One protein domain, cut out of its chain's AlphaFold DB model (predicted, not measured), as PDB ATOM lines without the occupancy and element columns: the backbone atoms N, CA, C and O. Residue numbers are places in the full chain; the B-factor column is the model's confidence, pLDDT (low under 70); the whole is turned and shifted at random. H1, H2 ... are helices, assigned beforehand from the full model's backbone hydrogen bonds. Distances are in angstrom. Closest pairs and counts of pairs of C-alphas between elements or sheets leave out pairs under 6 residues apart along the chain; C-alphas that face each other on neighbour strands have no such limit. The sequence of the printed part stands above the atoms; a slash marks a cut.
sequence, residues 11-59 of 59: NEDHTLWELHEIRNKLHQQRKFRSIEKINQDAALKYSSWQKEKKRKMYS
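This is residues 11 to 59 of the 59 residues of an uncharacterized protein of Candidatus Magnetomorum sp. HK-1 (UniProt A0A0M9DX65). Two long helices, H2 and H1, make an open V, meeting near their ends at a tight link, with the arms spread wide and nothing packed between them. The printed part has 49 residues, with two named helices in the order H1, H2 and no named strand; the class is all helix. It is extended, with a radius of gyration of the C-alphas of 18.2 A, and spans 54 by 27 by 9 A.

H2, the longest helix, holds residues 35 to 57 and measures 32.9 A, from C-alpha 35 at (-9.024, 35.656, 37.230) to C-alpha 57 at (23.378, 36.914, 42.671). H1 holds residues 11 to 31 and measures 29.6 A, beginning with C-alpha 11 at (-13.964, 70.903, 46.728).

H2 and H1 are apart, with no C-alpha of the one within 8 A of the other. H2 runs along (0.98, 0.07, 0.17), and H1 along (0.13, -0.86, -0.50). In both helices every O i to N i+4 pair is within hydrogen-bond range.

The C-alphas farthest apart, of Asp 13 and Tyr 58, are 54.0 A apart. The printed part has no cut. Mean pLDDT of the printed part is 87.5; residue 59, the chain's last, is under 70.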
ATOM      1  N   ASN A  11     -15.262  71.499  47.021       76.75
ATOM      2  CA  ASN A  11     -13.964  70.903  46.728       76.75
ATOM      3  C   ASN A  11     -13.945  69.410  47.074       76.75
ATOM      4  O   ASN A  11     -13.470  68.614  46.276       76.75
ATOM      5  N   GLU A  12     -14.499  69.024  48.224       81.94
ATOM      6  CA  GLU A  12     -14.597  67.617  48.623       81.94
ATOM      7  C   GLU A  12     -15.510  66.832  47.680       81.94
ATOM      8  O   GLU A  12     -15.156  65.728  47.278       81.94
ATOM      9  N   ASP A  13     -16.628  67.420  47.252       84.94
ATOM     10  CA  ASP A  13     -17.535  66.802  46.281       84.94
ATOM     11  C   ASP A  13     -16.857  66.608  44.912       84.94
ATOM     12  O   ASP A  13     -16.943  65.540  44.301       84.94
ATOM     13  N   HIS A  14     -16.075  67.599  44.469       84.25
ATOM     14  CA  HIS A  14     -15.272  67.487  43.253       84.25
ATOM     15  C   HIS A  14     -14.219  66.378  43.361       84.25
ATOM     16  O   HIS A  14     -14.124  65.527  42.479       84.25
ATOM     17  N   THR A  15     -13.477  66.323  44.469       88.50
ATOM     18  CA  THR A  15     -12.483  65.271  44.709       88.50
ATOM     19  C   THR A  15     -13.126  63.884  44.792       88.50
ATOM     20  O   THR A  15     -12.587  62.917  44.253       88.50
ATOM     21  N   LEU A  16     -14.299  63.757  45.420       89.38
ATOM     22  CA  LEU A  16     -15.051  62.501  45.459       89.38
ATOM     23  C   LEU A  16     -15.467  62.053  44.054       89.38
ATOM     24  O   LEU A  16     -15.374  60.864  43.733       89.38
ATOM     25  N   TRP A  17     -15.869  62.995  43.201       90.62
ATOM     26  CA  TRP A  17     -16.193  62.721  41.806       90.62
ATOM     27  C   TRP A  17     -14.966  62.268  41.000       90.62
ATOM     28  O   TRP A  17     -15.029  61.271  40.278       90.62
ATOM     29  N   GLU A  18     -13.816  62.917  41.176       92.25
ATOM     30  CA  GLU A  18     -12.562  62.505  40.531       92.25
ATOM     31  C   GLU A  18     -12.127  61.095  40.960       92.25
ATOM     32  O   GLU A  18     -11.774  60.255  40.124       92.25
ATOM     33  N   LEU A  19     -12.213  60.790  42.259       94.00
ATOM     34  CA  LEU A  19     -11.938  59.453  42.793       94.00
ATOM     35  C   LEU A  19     -12.890  58.408  42.208       94.00
ATOM     36  O   LEU A  19     -12.464  57.303  41.849       94.00
ATOM     37  N   HIS A  20     -14.173  58.754  42.085       93.06
ATOM     38  CA  HIS A  20     -15.170  57.898  41.458       93.06
ATOM     39  C   HIS A  20     -14.795  57.573  40.006       93.06
ATOM     40  O   HIS A  20     -14.834  56.405  39.606       93.06
ATOM     41  N   GLU A  21     -14.382  58.576  39.233       95.06
ATOM     42  CA  GLU A  21     -13.979  58.417  37.836       95.06
ATOM     43  C   GLU A  21     -12.734  57.541  37.677       95.06
ATOM     44  O   GLU A  21     -12.705  56.635  36.837       95.06
ATOM     45  N   ILE A  22     -11.717  57.745  38.517       92.44
ATOM     46  CA  ILE A  22     -10.513  56.902  38.531       92.44
ATOM     47  C   ILE A  22     -10.891  55.451  38.837       92.44
ATOM     48  O   ILE A  22     -10.480  54.529  38.122       92.44
ATOM     49  N   ARG A  23     -11.721  55.234  39.865       92.25
ATOM     50  CA  ARG A  23     -12.207  53.903  40.244       92.25
ATOM     51  C   ARG A  23     -12.973  53.247  39.099       92.25
ATOM     52  O   ARG A  23     -12.732  52.077  38.808       92.25
ATOM     53  N   ASN A  24     -13.871  53.981  38.445       90.81
ATOM     54  CA  ASN A  24     -14.655  53.473  37.324       90.81
ATOM     55  C   ASN A  24     -13.747  53.066  36.158       90.81
ATOM     56  O   ASN A  24     -13.848  51.944  35.669       90.81
ATOM     57  N   LYS A  25     -12.788  53.915  35.768       90.69
ATOM     58  CA  LYS A  25     -11.818  53.602  34.706       90.69
ATOM     59  C   LYS A  25     -11.014  52.340  35.019       90.69
ATOM     60  O   LYS A  25     -10.924  51.449  34.175       90.69
ATOM     61  N   LEU A  26     -10.487  52.221  36.240       87.31
ATOM     62  CA  LEU A  26      -9.766  51.023  36.684       87.31
ATOM     63  C   LEU A  26     -10.658  49.780  36.673       87.31
ATOM     64  O   LEU A  26     -10.213  48.704  36.270       87.31
ATOM     65  N   HIS A  27     -11.915  49.921  37.094       86.31
ATOM     66  CA  HIS A  27     -12.878  48.834  37.050       86.31
ATOM     67  C   HIS A  27     -13.147  48.403  35.607       86.31
ATOM     68  O   HIS A  27     -12.998  47.224  35.323       86.31
ATOM     69  N   GLN A  28     -13.431  49.318  34.674       85.50
ATOM     70  CA  GLN A  28     -13.649  48.978  33.258       85.50
ATOM     71  C   GLN A  28     -12.434  48.280  32.629       85.50
ATOM     72  O   GLN A  28     -12.586  47.280  31.930       85.50
ATOM     73  N   GLN A  29     -11.219  48.741  32.935       83.75
ATOM     74  CA  GLN A  29      -9.980  48.108  32.463       83.75
ATOM     75  C   GLN A  29      -9.782  46.683  32.999       83.75
ATOM     76  O   GLN A  29      -9.147  45.850  32.350       83.75
ATOM     77  N   ARG A  30     -10.292  46.400  34.203       77.94
ATOM     78  CA  ARG A  30     -10.176  45.091  34.858       77.94
ATOM     79  C   ARG A  30     -11.396  44.200  34.640       77.94
ATOM     80  O   ARG A  30     -11.255  42.991  34.757       77.94
ATOM     81  N   LYS A  31     -12.549  44.764  34.276       75.56
ATOM     82  CA  LYS A  31     -13.840  44.075  34.127       75.56
ATOM     83  C   LYS A  31     -13.770  42.905  33.148       75.56
ATOM     84  O   LYS A  31     -14.434  41.899  33.350       75.56
ATOM     85  N   PHE A  32     -12.937  43.028  32.119       71.94
ATOM     86  CA  PHE A  32     -12.743  41.996  31.097       71.94
ATOM     87  C   PHE A  32     -11.529  41.094  31.348       71.94
ATOM     88  O   PHE A  32     -11.222  40.228  30.531       71.94
ATOM     89  N   ARG A  33     -10.799  41.290  32.454       77.38
ATOM     90  CA  ARG A  33      -9.712  40.389  32.838       77.38
ATOM     91  C   ARG A  33     -10.290  39.269  33.688       77.38
ATOM     92  O   ARG A  33     -10.722  39.502  34.812       77.38
ATOM     93  N   SER A  34     -10.264  38.058  33.150       83.06
ATOM     94  CA  SER A  34     -10.581  36.872  33.934       83.06
ATOM     95  C   SER A  34      -9.530  36.661  35.032       83.06
ATOM     96  O   SER A  34      -8.379  37.106  34.907       83.06
ATOM     97  N   ILE A  35      -9.922  35.986  36.112       82.12
ATOM     98  CA  ILE A  35      -9.024  35.656  37.230       82.12
ATOM     99  C   ILE A  35      -7.821  34.855  36.712       82.12
ATOM    100  O   ILE A  35      -6.687  35.090  37.123       82.12
ATOM    101  N   GLU A  36      -8.043  33.982  35.733       84.88
ATOM    102  CA  GLU A  36      -7.013  33.172  35.084       84.88
ATOM    103  C   GLU A  36      -5.956  34.052  34.412       84.88
ATOM    104  O   GLU A  36      -4.761  33.825  34.593       84.88
ATOM    105  N   LYS A  37      -6.375  35.101  33.692       84.69
ATOM    106  CA  LYS A  37      -5.449  36.024  33.023       84.69
ATOM    107  C   LYS A  37      -4.655  36.865  34.022       84.69
ATOM    108  O   LYS A  37      -3.474  37.126  33.808       84.69
ATOM    109  N   ILE A  38      -5.279  37.254  35.135       85.62
ATOM    110  CA  ILE A  38      -4.599  37.952  36.236       85.62
ATOM    111  C   ILE A  38      -3.533  37.045  36.865       85.62
ATOM    112  O   ILE A  38      -2.402  37.482  37.077       85.62
ATOM    113  N   ASN A  39      -3.869  35.779  37.112       88.62
ATOM    114  CA  ASN A  39      -2.951  34.804  37.696       88.62
ATOM    115  C   ASN A  39      -1.783  34.477  36.757       88.62
ATOM    116  O   ASN A  39      -0.641  34.394  37.207       88.62
ATOM    117  N   GLN A  40      -2.041  34.353  35.452       93.06
ATOM    118  CA  GLN A  40      -0.995  34.176  34.442       93.06
ATOM    119  C   GLN A  40      -0.031  35.372  34.405       93.06
ATOM    120  O   GLN A  40       1.183  35.176  34.491       93.06
ATOM    121  N   ASP A  41      -0.550  36.605  34.358       92.69
ATOM    122  CA  ASP A  41       0.270  37.826  34.396       92.69
ATOM    123  C   ASP A  41       1.137  37.881  35.669       92.69
ATOM    124  O   ASP A  41       2.316  38.250  35.618       92.69
ATOM    125  N   ALA A  42       0.572  37.509  36.822       93.06
ATOM    126  CA  ALA A  42       1.287  37.483  38.095       93.06
ATOM    127  C   ALA A  42       2.417  36.440  38.099       93.06
ATOM    128  O   ALA A  42       3.547  36.757  38.486       93.06
ATOM    129  N   ALA A  43       2.145  35.228  37.607       94.75
ATOM    130  CA  ALA A  43       3.135  34.158  37.508       94.75
ATOM    131  C   ALA A  43       4.309  34.542  36.590       94.75
ATOM    132  O   ALA A  43       5.472  34.318  36.937       94.75
ATOM    133  N   LEU A  44       4.024  35.187  35.452       95.62
ATOM    134  CA  LEU A  44       5.046  35.666  34.515       95.62
ATOM    135  C   LEU A  44       5.945  36.740  35.135       95.62
ATOM    136  O   LEU A  44       7.175  36.668  35.021       95.62
ATOM    137  N   LYS A  45       5.352  37.719  35.828       95.56
ATOM    138  CA  LYS A  45       6.101  38.774  36.529       95.56
ATOM    139  C   LYS A  45       6.986  38.197  37.625       95.56
ATOM    140  O   LYS A  45       8.158  38.557  37.715       95.56
ATOM    141  N   TYR A  46       6.454  37.266  38.413       94.88
ATOM    142  CA  TYR A  46       7.207  36.605  39.472       94.88
ATOM    143  C   TYR A  46       8.389  35.798  38.920       94.88
ATOM    144  O   TYR A  46       9.514  35.947  39.398       94.88
ATOM    145  N   SER A  47       8.170  35.004  37.867       95.62
ATOM    146  CA  SER A  47       9.244  34.243  37.216       95.62
ATOM    147  C   SER A  47      10.342  35.159  36.667       95.62
ATOM    148  O   SER A  47      11.531  34.891  36.846       95.62
ATOM    149  N   SER A  48       9.958  36.280  36.051       95.19
ATOM    150  CA  SER A  48      10.901  37.274  35.525       95.19
ATOM    151  C   SER A  48      11.734  37.913  36.639       95.19
ATOM    152  O   SER A  48      12.960  37.965  36.539       95.19
ATOM    153  N   TRP A  49      11.093  38.305  37.743       95.69
ATOM    154  CA  TRP A  49      11.776  38.830  38.925       95.69
ATOM    155  C   TRP A  49      12.754  37.814  39.531       95.69
ATOM    156  O   TRP A  49      13.891  38.159  39.855       95.69
ATOM    157  N   GLN A  50      12.363  36.539  39.633       95.44
ATOM    158  CA  GLN A  50      13.251  35.485  40.127       95.44
ATOM    159  C   GLN A  50      14.491  35.309  39.242       95.44
ATOM    160  O   GLN A  50      15.597  35.144  39.762       95.44
ATOM    161  N   LYS A  51      14.322  35.345  37.914       93.94
ATOM    162  CA  LYS A  51      15.439  35.264  36.960       93.94
ATOM    163  C   LYS A  51      16.391  36.444  37.127       93.94
ATOM    164  O   LYS A  51      17.601  36.241  37.185       93.94
ATOM    165  N   GLU A  52      15.858  37.656  37.260       94.31
ATOM    166  CA  GLU A  52      16.668  38.855  37.476       94.31
ATOM    167  C   GLU A  52      17.434  38.795  38.803       94.31
ATOM    168  O   GLU A  52      18.631  39.080  38.839       94.31
ATOM    169  N   LYS A  53      16.771  38.356  39.880       93.12
ATOM    170  CA  LYS A  53      17.400  38.167  41.191       93.12
ATOM    171  C   LYS A  53      18.541  37.152  41.124       93.12
ATOM    172  O   LYS A  53      19.620  37.435  41.631       93.12
ATOM    173  N   LYS A  54      18.332  36.002  40.471       88.88
ATOM    174  CA  LYS A  54      19.393  35.001  40.263       88.88
ATOM    175  C   LYS A  54      20.556  35.582  39.462       88.88
ATOM    176  O   LYS A  54      21.696  35.423  39.871       88.88
ATOM    177  N   ARG A  55      20.281  36.307  38.373       88.88
ATOM    178  CA  ARG A  55      21.324  36.949  37.559       88.88
ATOM    179  C   ARG A  55      22.178  37.922  38.375       88.88
ATOM    180  O   ARG A  55      23.386  37.917  38.216       88.88
ATOM    181  N   LYS A  56      21.567  38.716  39.259       84.56
ATOM    182  CA  LYS A  56      22.286  39.635  40.162       84.56
ATOM    183  C   LYS A  56      23.063  38.928  41.277       84.56
ATOM    184  O   LYS A  56      23.925  39.548  41.875       84.56
ATOM    185  N   MET A  57      22.732  37.678  41.596       78.81
ATOM    186  CA  MET A  57      23.378  36.914  42.671       78.81
ATOM    187  C   MET A  57      24.629  36.158  42.199       78.81
ATOM    188  O   MET A  57      25.474  35.822  43.019       78.81
ATOM    189  N   TYR A  58      24.723  35.871  40.898       71.88
ATOM    190  CA  TYR A  58      25.844  35.162  40.266       71.88
ATOM    191  C   TYR A  58      26.646  36.045  39.289       71.88
ATOM    192  O   TYR A  58      27.444  35.524  38.514       71.88
ATOM    193  N   SER A  59      26.395  37.357  39.299       61.84
ATOM    194  CA  SER A  59      27.168  38.394  38.601       61.84
ATOM    195  C   SER A  59      27.996  39.171  39.608       61.84
ATOM    196  O   SER A  59      28.986  39.768  39.139       61.84
TER     197      SER A  59